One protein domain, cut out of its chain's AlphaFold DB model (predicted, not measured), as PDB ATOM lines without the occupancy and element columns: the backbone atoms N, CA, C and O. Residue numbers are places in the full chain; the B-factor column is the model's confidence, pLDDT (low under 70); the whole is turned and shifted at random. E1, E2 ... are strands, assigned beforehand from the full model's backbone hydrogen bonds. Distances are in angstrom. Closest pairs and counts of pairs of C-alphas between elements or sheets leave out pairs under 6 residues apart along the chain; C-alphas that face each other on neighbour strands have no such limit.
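AT A GLANCE: This is residues 193 to 296 of the 358 residues of an uncharacterized protein of Firmicutes bacterium CAG:137_57_8 (UniProt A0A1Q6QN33). Two strongly twisted sheets of four strands stand face to face and curl toward each other as a flattened, incompletely closed barrel. Edges E5 and E4 come together along one side; on the other, residues 205 and 206, before E2, pair with E1. The 104 printed residues hold eight named strands, E1 to E8 in chain order, and no named helix; the class is all strand. The sheets run E1-E3-E6-E5, antiparallel, and E2-E8-E7-E4, mixed. The whole is compact, radius of gyration of the C-alphas 13.6 A, spanning 44 by 30 by 20 A.

HOW THE PARTS SIT: Begin at E1, residues 193 to 197, antiparallel to E3, residues 216 to 226: N 196 and O 222 are 2.9 A apart. E3 is antiparallel to E6, residues 254 to 259, with N 219 to O 255 at 2.8 A. E6 forms a hairpin with E5, residues 246 to 251; find N 251 and O 254 at 2.8 A. In the other sheet, E2, residues 208 to 212, is parallel to E8, residues 276 to 283, with N 281 to O 209 at 2.8 A. E8 and E7, residues 263 to 271, form a hairpin, with N 265 to O 280 at 2.8 A. E7 is antiparallel to E4, residues 236 to 240, with N 268 to O 239 at 2.8 A. Between the sheets, the closest C-alphas of E4 and E5, Phe 238 and Asp 249, are 6.0 A apart.

IN THESE COORDINATES: Find C-alpha 193 at (246.801, 240.287, 301.633), where E1 begins. E3 covers 28.7 A, E7 26.0 A and E8 22.9 A, ending at C-alpha 283, (234.988, 255.806, 284.219).

THE WHOLE: The farthest C-alphas, Thr 231 and Lys 287, are 45.3 A apart. The printed part has no cut and no long link; residues 273 and 284 to 296 have pLDDT under 70.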
ATOM      1  N   SER A 193     246.183 239.914 302.909       88.38
ATOM      2  CA  SER A 193     246.801 240.287 301.633       88.38
ATOM      3  C   SER A 193     246.127 241.566 301.143       88.38
ATOM      4  O   SER A 193     244.964 241.797 301.479       88.38
ATOM      5  N   PHE A 194     246.858 242.424 300.440       89.38
ATOM      6  CA  PHE A 194     246.361 243.725 299.988       89.38
ATOM      7  C   PHE A 194     247.215 244.259 298.836       89.38
ATOM      8  O   PHE A 194     248.365 243.853 298.685       89.38
ATOM      9  N   PHE A 195     246.677 245.190 298.048       89.75
ATOM     10  CA  PHE A 195     247.473 245.932 297.072       89.75
ATOM     11  C   PHE A 195     248.101 247.166 297.707       89.75
ATOM     12  O   PHE A 195     247.468 247.836 298.525       89.75
ATOM     13  N   ALA A 196     249.324 247.479 297.299       89.31
ATOM     14  CA  ALA A 196     250.033 248.692 297.669       89.31
ATOM     15  C   ALA A 196     250.347 249.542 296.430       89.31
ATOM     16  O   ALA A 196     250.556 248.999 295.349       89.31
ATOM     17  N   ASP A 197     250.364 250.866 296.584       87.31
ATOM     18  CA  ASP A 197     250.681 251.816 295.510       87.31
ATOM     19  C   ASP A 197     252.193 252.063 295.428       87.31
ATOM     20  O   ASP A 197     252.764 252.762 296.265       87.31
ATOM     21  N   ALA A 198     252.831 251.495 294.406       83.31
ATOM     22  CA  ALA A 198     254.246 251.657 294.100       83.31
ATOM     23  C   ALA A 198     254.632 253.083 293.678       83.31
ATOM     24  O   ALA A 198     255.792 253.466 293.798       83.31
ATOM     25  N   GLY A 199     253.672 253.893 293.217       81.00
ATOM     26  CA  GLY A 199     253.907 255.283 292.826       81.00
ATOM     27  C   GLY A 199     254.012 256.251 294.010       81.00
ATOM     28  O   GLY A 199     254.132 257.459 293.804       81.00
ATOM     29  N   GLN A 200     253.915 255.760 295.248       77.38
ATOM     30  CA  GLN A 200     253.981 256.570 296.461       77.38
ATOM     31  C   GLN A 200     255.018 256.034 297.446       77.38
ATOM     32  O   GLN A 200     255.185 254.827 297.612       77.38
ATOM     33  N   SER A 201     255.657 256.955 298.173       79.50
ATOM     34  CA  SER A 201     256.509 256.604 299.308       79.50
ATOM     35  C   SER A 201     255.732 255.785 300.340       79.50
ATOM     36  O   SER A 201     254.553 256.046 300.582       79.50
ATOM     37  N   ASP A 202     256.414 254.828 300.968       80.19
ATOM     38  CA  ASP A 202     255.879 253.914 301.988       80.19
ATOM     39  C   ASP A 202     254.840 252.890 301.491       80.19
ATOM     40  O   ASP A 202     254.295 252.140 302.305       80.19
ATOM     41  N   TYR A 203     254.593 252.814 300.178       85.81
ATOM     42  CA  TYR A 203     253.737 251.808 299.536       85.81
ATOM     43  C   TYR A 203     252.376 251.631 300.230       85.81
ATOM     44  O   TYR A 203     252.074 250.559 300.775       85.81
ATOM     45  N   PRO A 204     251.545 252.685 300.275       86.94
ATOM     46  CA  PRO A 204     250.322 252.660 301.051       86.94
ATOM     47  C   PRO A 204     249.287 251.703 300.447       86.94
ATOM     48  O   PRO A 204     249.228 251.504 299.233       86.94
ATOM     49  N   GLU A 205     248.443 251.132 301.310       89.94
ATOM     50  CA  GLU A 205     247.383 250.204 300.908       89.94
ATOM     51  C   GLU A 205     246.321 250.890 300.037       89.94
ATOM     52  O   GLU A 205     245.826 251.977 300.355       89.94
ATOM     53  N   VAL A 206     245.941 250.202 298.961       87.88
ATOM     54  CA  VAL A 206     244.931 250.628 297.993       87.88
ATOM     55  C   VAL A 206     243.634 249.885 298.270       87.88
ATOM     56  O   VAL A 206     243.599 248.658 298.290       87.88
ATOM     57  N   THR A 207     242.549 250.633 298.462       84.94
ATOM     58  CA  THR A 207     241.222 250.055 298.743       84.94
ATOM     59  C   THR A 207     240.273 250.112 297.551       84.94
ATOM     60  O   THR A 207     239.273 249.394 297.504       84.94
ATOM     61  N   LYS A 208     240.601 250.951 296.567       84.31
ATOM     62  CA  LYS A 208     239.812 251.183 295.366       84.31
ATOM     63  C   LYS A 208     240.712 251.689 294.245       84.31
ATOM     64  O   LYS A 208     241.576 252.533 294.480       84.31
ATOM     65  N   ILE A 209     240.474 251.189 293.039       85.94
ATOM     66  CA  ILE A 209     241.204 251.556 291.826       85.94
ATOM     67  C   ILE A 209     240.233 252.218 290.852       85.94
ATOM     68  O   ILE A 209     239.130 251.718 290.646       85.94
ATOM     69  N   CYS A 210     240.652 253.315 290.229       83.62
ATOM     70  CA  CYS A 210     239.900 253.984 289.172       83.62
ATOM     71  C   CYS A 210     240.736 253.985 287.891       83.62
ATOM     72  O   CYS A 210     241.884 254.430 287.919       83.62
ATOM     73  N   VAL A 211     240.172 253.500 286.783       81.31
ATOM     74  CA  VAL A 211     240.829 253.473 285.465       81.31
ATOM     75  C   VAL A 211     239.910 254.026 284.377       81.31
ATOM     76  O   VAL A 211     238.683 253.980 284.487       81.31
ATOM     77  N   ALA A 212     240.505 254.551 283.308       80.38
ATOM     78  CA  ALA A 212     239.757 254.950 282.123       80.38
ATOM     79  C   ALA A 212     239.325 253.716 281.316       80.38
ATOM     80  O   ALA A 212     240.017 252.696 281.286       80.38
ATOM     81  N   ARG A 213     238.202 253.804 280.598       84.12
ATOM     82  CA  ARG A 213     237.892 252.799 279.569       84.12
ATOM     83  C   ARG A 213     238.965 252.824 278.479       84.12
ATOM     84  O   ARG A 213     239.361 253.889 278.023       84.12
ATOM     85  N   GLY A 214     239.371 251.644 278.027       80.00
ATOM     86  CA  GLY A 214     240.467 251.455 277.082       80.00
ATOM     87  C   GLY A 214     241.839 251.412 277.753       80.00
ATOM     88  O   GLY A 214     242.820 251.190 277.056       80.00
ATOM     89  N   PHE A 215     241.921 251.596 279.078       80.19
ATOM     90  CA  PHE A 215     243.151 251.348 279.821       80.19
ATOM     91  C   PHE A 215     243.544 249.879 279.664       80.19
ATOM     92  O   PHE A 215     242.746 248.999 279.990       80.19
ATOM     93  N   GLN A 216     244.751 249.641 279.165       82.25
ATOM     94  CA  GLN A 216     245.320 248.319 278.951       82.25
ATOM     95  C   GLN A 216     246.805 248.376 279.312       82.25
ATOM     96  O   GLN A 216     247.645 248.564 278.438       82.25
ATOM     97  N   ASP A 217     247.113 248.285 280.605       82.62
ATOM     98  CA  ASP A 217     248.490 248.411 281.091       82.62
ATOM     99  C   ASP A 217     248.693 247.703 282.440       82.62
ATOM    100  O   ASP A 217     247.732 247.363 283.150       82.62
ATOM    101  N   VAL A 218     249.960 247.506 282.798       80.25
ATOM    102  CA  VAL A 218     250.388 247.146 284.148       80.25
ATOM    103  C   VAL A 218     250.189 248.372 285.046       80.25
ATOM    104  O   VAL A 218     250.519 249.509 284.711       80.25
ATOM    105  N   THR A 219     249.559 248.183 286.195       84.94
ATOM    106  CA  THR A 219     249.345 249.278 287.147       84.94
ATOM    107  C   THR A 219     250.530 249.402 288.099       84.94
ATOM    108  O   THR A 219     251.274 248.453 288.310       84.94
ATOM    109  N   ASN A 220     250.630 250.532 288.802       83.88
ATOM    110  CA  ASN A 220     251.538 250.673 289.946       83.88
ATOM    111  C   ASN A 220     251.057 249.910 291.202       83.88
ATOM    112  O   ASN A 220     251.576 250.138 292.292       83.88
ATOM    113  N   TYR A 221     250.038 249.050 291.107       87.88
ATOM    114  CA  TYR A 221     249.478 248.356 292.263       87.88
ATOM    115  C   TYR A 221     250.039 246.946 292.360       87.88
ATOM    116  O   TYR A 221     249.724 246.091 291.535       87.88
ATOM    117  N   PHE A 222     250.836 246.687 293.392       87.81
ATOM    118  CA  PHE A 222     251.490 245.395 293.588       87.81
ATOM    119  C   PHE A 222     250.978 244.683 294.833       87.81
ATOM    120  O   PHE A 222     250.568 245.303 295.821       87.81
ATOM    121  N   LEU A 223     250.963 243.357 294.768       87.88
ATOM    122  CA  LEU A 223     250.446 242.512 295.831       87.88
ATOM    123  C   LEU A 223     251.416 242.451 297.023       87.88
ATOM    124  O   LEU A 223     252.596 242.138 296.867       87.88
ATOM    125  N   ARG A 224     250.902 242.693 298.236       87.81
ATOM    126  CA  ARG A 224     251.629 242.558 299.508       87.81
ATOM    127  C   ARG A 224     250.907 241.650 300.498       87.81
ATOM    128  O   ARG A 224     249.688 241.468 300.458       87.81
ATOM    129  N   PHE A 225     251.680 241.126 301.448       87.56
ATOM    130  CA  PHE A 225     251.233 240.152 302.443       87.56
ATOM    131  C   PHE A 225     251.586 240.616 303.857       87.56
ATOM    132  O   PHE A 225     252.688 241.094 304.115       87.56
ATOM    133  N   GLY A 226     250.635 240.480 304.781       87.56
ATOM    134  CA  GLY A 226     250.776 240.874 306.178       87.56
ATOM    135  C   GLY A 226     250.681 239.679 307.138       87.56
ATOM    136  O   GLY A 226     249.704 238.927 307.057       87.56
ATOM    137  N   PRO A 227     251.599 239.525 308.110       91.00
ATOM    138  CA  PRO A 227     252.819 240.320 308.285       91.00
ATOM    139  C   PRO A 227     253.854 240.020 307.188       91.00
ATOM    140  O   PRO A 227     253.821 238.952 306.581       91.00
ATOM    141  N   GLU A 228     254.792 240.942 306.965       86.88
ATOM    142  CA  GLU A 228     255.832 240.823 305.927       86.88
ATOM    143  C   GLU A 228     256.703 239.569 306.085       86.88
ATOM    144  O   GLU A 228     257.164 239.002 305.102       86.88
ATOM    145  N   ASN A 229     256.864 239.072 307.312       91.69
ATOM    146  CA  ASN A 229     257.587 237.838 307.604       91.69
ATOM    147  C   ASN A 229     256.701 236.579 307.630       91.69
ATOM    148  O   ASN A 229     257.092 235.569 308.217       91.69
ATOM    149  N   THR A 230     255.505 236.629 307.031       91.81
ATOM    150  CA  THR A 230     254.642 235.452 306.883       91.81
ATOM    151  C   THR A 230     255.379 234.319 306.177       91.81
ATOM    152  O   THR A 230     256.015 234.545 305.144       91.81
ATOM    153  N   THR A 231     255.260 233.111 306.730       92.94
ATOM    154  CA  THR A 231     255.854 231.880 306.197       92.94
ATOM    155  C   THR A 231     254.933 231.114 305.251       92.94
ATOM    156  O   THR A 231     255.338 230.100 304.683       92.94
ATOM    157  N   ASP A 232     253.676 231.546 305.135       89.56
ATOM    158  CA  ASP A 232     252.718 230.950 304.208       89.56
ATOM    159  C   ASP A 232     253.069 231.265 302.749       89.56
ATOM    160  O   ASP A 232     253.681 232.291 302.441       89.56
ATOM    161  N   ASN A 233     252.622 230.391 301.844       85.44
ATOM    162  CA  ASN A 233     252.797 230.580 300.410       85.44
ATOM    163  C   ASN A 233     252.111 231.875 299.932       85.44
ATOM    164  O   ASN A 233     250.946 232.134 300.237       85.44
ATOM    165  N   ARG A 234     252.854 232.675 299.166       86.50
ATOM    166  CA  ARG A 234     252.445 233.973 298.623       86.50
ATOM    167  C   ARG A 234     251.870 233.893 297.209       86.50
ATOM    168  O   ARG A 234     251.443 234.914 296.690       86.50
ATOM    169  N   PHE A 235     251.831 232.711 296.595       82.88
ATOM    170  CA  PHE A 235     251.214 232.542 295.281       82.88
ATOM    171  C   PHE A 235     249.752 233.006 295.294       82.88
ATOM    172  O   PHE A 235     249.004 232.699 296.231       82.88
ATOM    173  N   ALA A 236     249.366 233.752 294.263       84.44
ATOM    174  CA  ALA A 236     248.050 234.348 294.150       84.44
ATOM    175  C   ALA A 236     247.485 234.182 292.741       84.44
ATOM    176  O   ALA A 236     248.227 234.172 291.765       84.44
ATOM    177  N   SER A 237     246.166 234.052 292.647       87.38
ATOM    178  CA  SER A 237     245.441 234.045 291.377       87.38
ATOM    179  C   SER A 237     244.486 235.226 291.304       87.38
ATOM    180  O   SER A 237     243.884 235.613 292.305       87.38
ATOM    181  N   PHE A 238     244.328 235.789 290.112       90.00
ATOM    182  CA  PHE A 238     243.540 236.994 289.891       90.00
ATOM    183  C   PHE A 238     242.312 236.647 289.066       90.00
ATOM    184  O   PHE A 238     242.382 235.946 288.060       90.00
ATOM    185  N   THR A 239     241.157 237.117 289.517       91.50
ATOM    186  CA  THR A 239     239.895 236.944 288.801       91.50
ATOM    187  C   THR A 239     239.086 238.223 288.866       91.50
ATOM    188  O   THR A 239     239.217 239.028 289.785       91.50
ATOM    189  N   THR A 240     238.230 238.416 287.878       94.00
ATOM    190  CA  THR A 240     237.338 239.569 287.758       94.00
ATOM    191  C   THR A 240     235.896 239.108 287.884       94.00
ATOM    192  O   THR A 240     235.521 238.048 287.382       94.00
ATOM    193  N   SER A 241     235.056 239.915 288.529       94.75
ATOM    194  CA  SER A 241     233.618 239.655 288.612       94.75
ATOM    195  C   SER A 241     232.912 239.743 287.253       94.75
ATOM    196  O   SER A 241     231.775 239.292 287.139       94.75
ATOM    197  N   ASN A 242     233.536 240.371 286.246       93.81
ATOM    198  CA  ASN A 242     232.980 240.518 284.902       93.81
ATOM    199  C   ASN A 242     234.092 240.690 283.844       93.81
ATOM    200  O   ASN A 242     234.592 241.797 283.646       93.81
ATOM    201  N   SER A 243     234.442 239.608 283.139       92.94
ATOM    202  CA  SER A 243     235.513 239.570 282.124       92.94
ATOM    203  C   SER A 243     235.167 240.275 280.809       92.94
ATOM    204  O   SER A 243     236.059 240.635 280.033       92.94
ATOM    205  N   ASP A 244     233.877 240.504 280.553       92.06
ATOM    206  CA  ASP A 244     233.425 241.295 279.403       92.06
ATOM    207  C   ASP A 244     233.669 242.793 279.628       92.06
ATOM    208  O   ASP A 244     233.763 243.564 278.669       92.06
ATOM    209  N   MET A 245     233.779 243.204 280.895       91.38
ATOM    210  CA  MET A 245     233.993 244.585 281.311       91.38
ATOM    211  C   MET A 245     235.444 244.879 281.689       91.38
ATOM    212  O   MET A 245     235.960 245.923 281.296       91.38
ATOM    213  N   LEU A 246     236.089 243.986 282.439       93.19
ATOM    214  CA  LEU A 246     237.461 244.131 282.910       93.19
ATOM    215  C   LEU A 246     238.160 242.782 282.815       93.19
ATOM    216  O   LEU A 246     237.740 241.854 283.502       93.19
ATOM    217  N   GLU A 247     239.232 242.684 282.036       94.00
ATOM    218  CA  GLU A 247     240.197 241.597 282.218       94.00
ATOM    219  C   GLU A 247     241.253 242.029 283.225       94.00
ATOM    220  O   GLU A 247     241.608 243.208 283.322       94.00
ATOM    221  N   VAL A 248     241.719 241.051 283.987       93.12
ATOM    222  CA  VAL A 248     242.729 241.226 285.015       93.12
ATOM    223  C   VAL A 248     243.749 240.117 284.874       93.12
ATOM    224  O   VAL A 248     243.369 238.971 284.626       93.12
ATOM    225  N   ASP A 249     245.012 240.470 285.046       89.44
ATOM    226  CA  ASP A 249     246.115 239.520 285.095       89.44
ATOM    227  C   ASP A 249     247.193 240.014 286.066       89.44
ATOM    228  O   ASP A 249     247.065 241.087 286.669       89.44
ATOM    229  N   ASP A 250     248.249 239.229 286.204       87.62
ATOM    230  CA  ASP A 250     249.459 239.561 286.939       87.62
ATOM    231  C   ASP A 250     250.639 239.805 285.994       87.62
ATOM    232  O   ASP A 250     250.817 239.104 285.000       87.62
ATOM    233  N   PHE A 251     251.472 240.788 286.328       86.56
ATOM    234  CA  PHE A 251     252.805 240.930 285.761       86.56
ATOM    235  C   PHE A 251     253.829 241.095 286.886       86.56
ATOM    236  O   PHE A 251     253.957 242.167 287.477       86.56
ATOM    237  N   ALA A 252     254.561 240.025 287.199       84.44
ATOM    238  CA  ALA A 252     255.568 239.992 288.264       84.44
ATOM    239  C   ALA A 252     255.034 240.425 289.649       84.44
ATOM    240  O   ALA A 252     255.777 240.964 290.476       84.44
ATOM    241  N   GLY A 253     253.758 240.189 289.947       84.69
ATOM    242  CA  GLY A 253     253.120 240.618 291.190       84.69
ATOM    243  C   GLY A 253     252.416 241.975 291.118       84.69
ATOM    244  O   GLY A 253     251.861 242.412 292.137       84.69
ATOM    245  N   PHE A 254     252.466 242.653 289.967       88.56
ATOM    246  CA  PHE A 254     251.731 243.882 289.685       88.56
ATOM    247  C   PHE A 254     250.425 243.570 288.969       88.56
ATOM    248  O   PHE A 254     250.350 242.733 288.073       88.56
ATOM    249  N   LEU A 255     249.379 244.288 289.356       89.56
ATOM    250  CA  LEU A 255     248.057 244.130 288.786       89.56
ATOM    251  C   LEU A 255     248.029 244.685 287.358       89.56
ATOM    252  O   LEU A 255     248.238 245.882 287.159       89.56
ATOM    253  N   THR A 256     247.700 243.841 286.388       90.06
ATOM    254  CA  THR A 256     247.460 244.227 284.992       90.06
ATOM    255  C   THR A 256     245.965 244.362 284.757       90.06
ATOM    256  O   THR A 256     245.192 243.488 285.152       90.06
ATOM    257  N   LEU A 257     245.536 245.454 284.117       90.44
ATOM    258  CA  LEU A 257     244.119 245.734 283.872       90.44
ATOM    259  C   LEU A 257     243.865 246.043 282.399       90.44
ATOM    260  O   LEU A 257     244.541 246.886 281.820       90.44
ATOM    261  N   ASN A 258     242.826 245.426 281.832       91.62
ATOM    262  CA  ASN A 258     242.275 245.777 280.522       91.62
ATOM    263  C   ASN A 258     240.783 246.129 280.652       91.62
ATOM    264  O   ASN A 258     239.914 245.258 280.770       91.62
ATOM    265  N   ALA A 259     240.491 247.428 280.665       89.06
ATOM    266  CA  ALA A 259     239.171 247.993 280.911       89.06
ATOM    267  C   ALA A 259     238.376 248.173 279.604       89.06
ATOM    268  O   ALA A 259     238.586 249.113 278.839       89.06
ATOM    269  N   LYS A 260     237.390 247.307 279.361       88.81
ATOM    270  CA  LYS A 260     236.634 247.238 278.096       88.81
ATOM    271  C   LYS A 260     235.344 248.057 278.102       88.81
ATOM    272  O   LYS A 260     234.989 248.681 277.092       88.81
ATOM    273  N   GLN A 261     234.619 248.051 279.222       87.88
ATOM    274  CA  GLN A 261     233.308 248.697 279.365       87.88
ATOM    275  C   GLN A 261     233.254 249.557 280.630       87.88
ATOM    276  O   GLN A 261     233.965 249.299 281.594       87.88
ATOM    277  N   TYR A 262     232.400 250.580 280.627       85.19
ATOM    278  CA  TYR A 262     232.163 251.403 281.813       85.19
ATOM    279  C   TYR A 262     231.402 250.622 282.883       85.19
ATOM    280  O   TYR A 262     230.508 249.838 282.560       85.19
ATOM    281  N   GLY A 263     231.698 250.898 284.150       85.62
ATOM    282  CA  GLY A 263     231.023 250.269 285.279       85.62
ATOM    283  C   GLY A 263     231.963 250.013 286.447       85.62
ATOM    284  O   GLY A 263     233.037 250.602 286.534       85.62
ATOM    285  N   VAL A 264     231.544 249.139 287.357       88.56
ATOM    286  CA  VAL A 264     232.321 248.773 288.547       88.56
ATOM    287  C   VAL A 264     232.536 247.269 288.556       88.56
ATOM    288  O   VAL A 264     231.573 246.505 288.630       88.56
ATOM    289  N   ALA A 265     233.796 246.849 288.458       91.06
ATOM    290  CA  ALA A 265     234.218 245.461 288.597       91.06
ATOM    291  C   ALA A 265     234.775 245.232 290.000       91.06
ATOM    292  O   ALA A 265     235.209 246.154 290.689       91.06
ATOM    293  N   THR A 266     234.794 243.975 290.417       92.88
ATOM    294  CA  THR A 266     235.573 243.537 291.571       92.88
ATOM    295  C   THR A 266     236.677 242.618 291.078       92.88
ATOM    296  O   THR A 266     236.393 241.633 290.397       92.88
ATOM    297  N   VAL A 267     237.921 242.927 291.436       92.06
ATOM    298  CA  VAL A 267     239.045 242.002 291.288       92.06
ATOM    299  C   VAL A 267     239.133 241.185 292.568       92.06
ATOM    300  O   VAL A 267     239.191 241.746 293.660       92.06
ATOM    301  N   SER A 268     239.108 239.864 292.435       91.00
ATOM    302  CA  SER A 268     239.295 238.923 293.535       91.00
ATOM    303  C   SER A 268     240.663 238.277 293.406       91.00
ATOM    304  O   SER A 268     240.995 237.735 292.350       91.00
ATOM    305  N   VAL A 269     241.433 238.333 294.487       87.31
ATOM    306  CA  VAL A 269     242.754 237.723 294.585       87.31
ATOM    307  C   VAL A 269     242.642 236.505 295.489       87.31
ATOM    308  O   VAL A 269     242.380 236.641 296.687       87.31
ATOM    309  N   GLY A 270     242.800 235.322 294.902       83.38
ATOM    310  CA  GLY A 270     242.797 234.050 295.613       83.38
ATOM    311  C   GLY A 270     244.180 233.733 296.171       83.38
ATOM    312  O   GLY A 270     245.163 233.812 295.441       83.38
ATOM    313  N   ASN A 271     244.276 233.358 297.446       80.38
ATOM    314  CA  ASN A 271     245.533 232.941 298.081       80.38
ATOM    315  C   ASN A 271     245.272 231.790 299.076       80.38
ATOM    316  O   ASN A 271     244.160 231.615 299.562       80.38
ATOM    317  N   ILE A 272     246.297 231.002 299.426       70.19
ATOM    318  CA  ILE A 272     246.180 229.806 300.281       70.19
ATOM    319  C   ILE A 272     245.468 230.029 301.632       70.19
ATOM    320  O   ILE A 272     244.943 229.072 302.203       70.19
ATOM    321  N   ARG A 273     245.433 231.257 302.171       69.38
ATOM    322  CA  ARG A 273     244.706 231.548 303.424       69.38
ATOM    323  C   ARG A 273     243.687 232.670 303.367       69.38
ATOM    324  O   ARG A 273     242.702 232.604 304.107       69.38
ATOM    325  N   LYS A 274     243.973 233.746 302.640       71.62
ATOM    326  CA  LYS A 274     243.228 235.003 302.750       71.62
ATOM    327  C   LYS A 274     242.948 235.566 301.374       71.62
ATOM    328  O   LYS A 274     243.712 236.382 300.867       71.62
ATOM    329  N   ASP A 275     241.820 235.139 300.830       81.62
ATOM    330  CA  ASP A 275     241.233 235.798 299.678       81.62
ATOM    331  C   ASP A 275     240.845 237.222 300.070       81.62
ATOM    332  O   ASP A 275     240.341 237.471 301.175       81.62
ATOM    333  N   PHE A 276     241.076 238.162 299.166       85.62
ATOM    334  CA  PHE A 276     240.571 239.516 299.308       85.62
ATOM    335  C   PHE A 276     240.071 240.024 297.968       85.62
ATOM    336  O   PHE A 276     240.363 239.467 296.908       85.62
ATOM    337  N   THR A 277     239.283 241.085 298.030       87.94
ATOM    338  CA  THR A 277     238.735 241.725 296.850       87.94
ATOM    339  C   THR A 277     239.040 243.211 296.871       87.94
ATOM    340  O   THR A 277     239.125 243.827 297.933       87.94
ATOM    341  N   ILE A 278     239.201 243.786 295.685       87.19
ATOM    342  CA  ILE A 278     239.339 245.224 295.486       87.19
ATOM    343  C   ILE A 278     238.353 245.684 294.416       87.19
ATOM    344  O   ILE A 278     238.117 244.996 293.420       87.19
ATOM    345  N   SER A 279     237.736 246.842 294.639       86.38
ATOM    346  CA  SER A 279     236.829 247.440 293.663       86.38
ATOM    347  C   SER A 279     237.618 248.215 292.609       86.38
ATOM    348  O   SER A 279     238.501 249.005 292.950       86.38
ATOM    349  N   VAL A 280     237.282 247.989 291.337       84.06
ATOM    350  CA  VAL A 280     237.821 248.711 290.182       84.06
ATOM    351  C   VAL A 280     236.678 249.456 289.500       84.06
ATOM    352  O   VAL A 280     235.766 248.842 288.945       84.06
ATOM    353  N   GLU A 281     236.718 250.782 289.540       85.56
ATOM    354  CA  GLU A 281     235.764 251.646 288.848       85.56
ATOM    355  C   GLU A 281     236.328 252.083 287.494       85.56
ATOM    356  O   GLU A 281     237.432 252.618 287.403       85.56
ATOM    357  N   ILE A 282     235.555 251.846 286.434       82.94
ATOM    358  CA  ILE A 282     235.909 252.184 285.057       82.94
ATOM    359  C   ILE A 282     235.046 253.365 284.619       82.94
ATOM    360  O   ILE A 282     233.839 253.219 284.384       82.94
ATOM    361  N   CYS A 283     235.666 254.538 284.499       72.88
ATOM    362  CA  CYS A 283     234.988 255.806 284.219       72.88
ATOM    363  C   CYS A 283     235.377 256.393 282.838       72.88
ATOM    364  O   CYS A 283     236.376 256.008 282.234       72.88
ATOM    365  N   THR A 284     234.553 257.311 282.311       59.47
ATOM    366  CA  THR A 284     234.821 258.215 281.155       59.47
ATOM    367  C   THR A 284     235.639 259.439 281.601       59.47
ATOM    368  O   THR A 284     235.349 259.928 282.688       59.47
ATOM    369  N   ASP A 285     236.552 260.079 280.855       49.22
ATOM    370  CA  ASP A 285     237.083 259.963 279.480       49.22
ATOM    371  C   ASP A 285     238.526 260.561 279.409       49.22
ATOM    372  O   ASP A 285     239.103 260.964 280.422       49.22
ATOM    373  N   ASP A 286     239.098 260.650 278.206       47.44
ATOM    374  CA  ASP A 286     240.390 261.228 277.784       47.44
ATOM    375  C   ASP A 286     240.611 262.728 278.135       47.44
ATOM    376  O   ASP A 286     241.556 263.361 277.659       47.44
ATOM    377  N   LYS A 287     239.771 263.309 279.009       45.53
ATOM    378  CA  LYS A 287     239.828 264.710 279.467       45.53
ATOM    379  C   LYS A 287     239.980 264.899 280.980       45.53
ATOM    380  O   LYS A 287     239.788 266.010 281.468       45.53
ATOM    381  N   GLY A 288     240.385 263.869 281.724       46.47
ATOM    382  CA  GLY A 288     240.959 264.053 283.065       46.47
ATOM    383  C   GLY A 288     239.969 264.440 284.170       46.47
ATOM    384  O   GLY A 288     240.219 265.386 284.912       46.47
ATOM    385  N   HIS A 289     238.872 263.695 284.322       44.94
ATOM    386  CA  HIS A 289     237.985 263.822 285.482       44.94
ATOM    387  C   HIS A 289     238.323 262.765 286.558       44.94
ATOM    388  O   HIS A 289     237.927 261.608 286.470       44.94
ATOM    389  N   ASP A 290     239.096 263.236 287.544       42.25
ATOM    390  CA  ASP A 290     239.455 262.741 288.883       42.25
ATOM    391  C   ASP A 290     239.785 261.252 289.106       42.25
ATOM    392  O   ASP A 290     238.972 260.441 289.556       42.25
ATOM    393  N   TYR A 291     241.086 260.971 288.975       45.19
ATOM    394  CA  TYR A 291     241.826 259.932 289.695       45.19
ATOM    395  C   TYR A 291     241.663 260.095 291.221       45.19
ATOM    396  O   TYR A 291     242.537 260.633 291.900       45.19
ATOM    397  N   ASN A 292     240.546 259.641 291.787       45.66
ATOM    398  CA  ASN A 292     240.367 259.581 293.237       45.66
ATOM    399  C   ASN A 292     240.698 258.177 293.751       45.66
ATOM    400  O   ASN A 292     239.974 257.221 293.483       45.66
ATOM    401  N   LYS A 293     241.790 258.081 294.517       49.72
ATOM    402  CA  LYS A 293     242.170 256.898 295.298       49.72
ATOM    403  C   LYS A 293     241.783 257.093 296.761       49.72
ATOM    404  O   LYS A 293     242.150 258.094 297.373       49.72
ATOM    405  N   GLU A 294     241.072 256.129 297.339       44.16
ATOM    406  CA  GLU A 294     240.924 256.045 298.794       44.16
ATOM    407  C   GLU A 294     242.144 255.306 299.358       44.16
ATOM    408  O   GLU A 294     242.248 254.079 299.300       44.16
ATOM    409  N   VAL A 295     243.106 256.083 299.860       44.28
ATOM    410  CA  VAL A 295     244.299 255.572 300.540       44.28
ATOM    411  C   VAL A 295     244.014 255.496 302.034       44.28
ATOM    412  O   VAL A 295     243.619 256.488 302.653       44.28
ATOM    413  N   VAL A 296     244.253 254.335 302.646       45.03
ATOM    414  CA  VAL A 296     244.253 254.232 304.108       45.03
ATOM    415  C   VAL A 296     245.606 254.724 304.601       45.03
ATOM    416  O   VAL A 296     246.586 253.985 304.609       45.03
TER     417      VAL A 296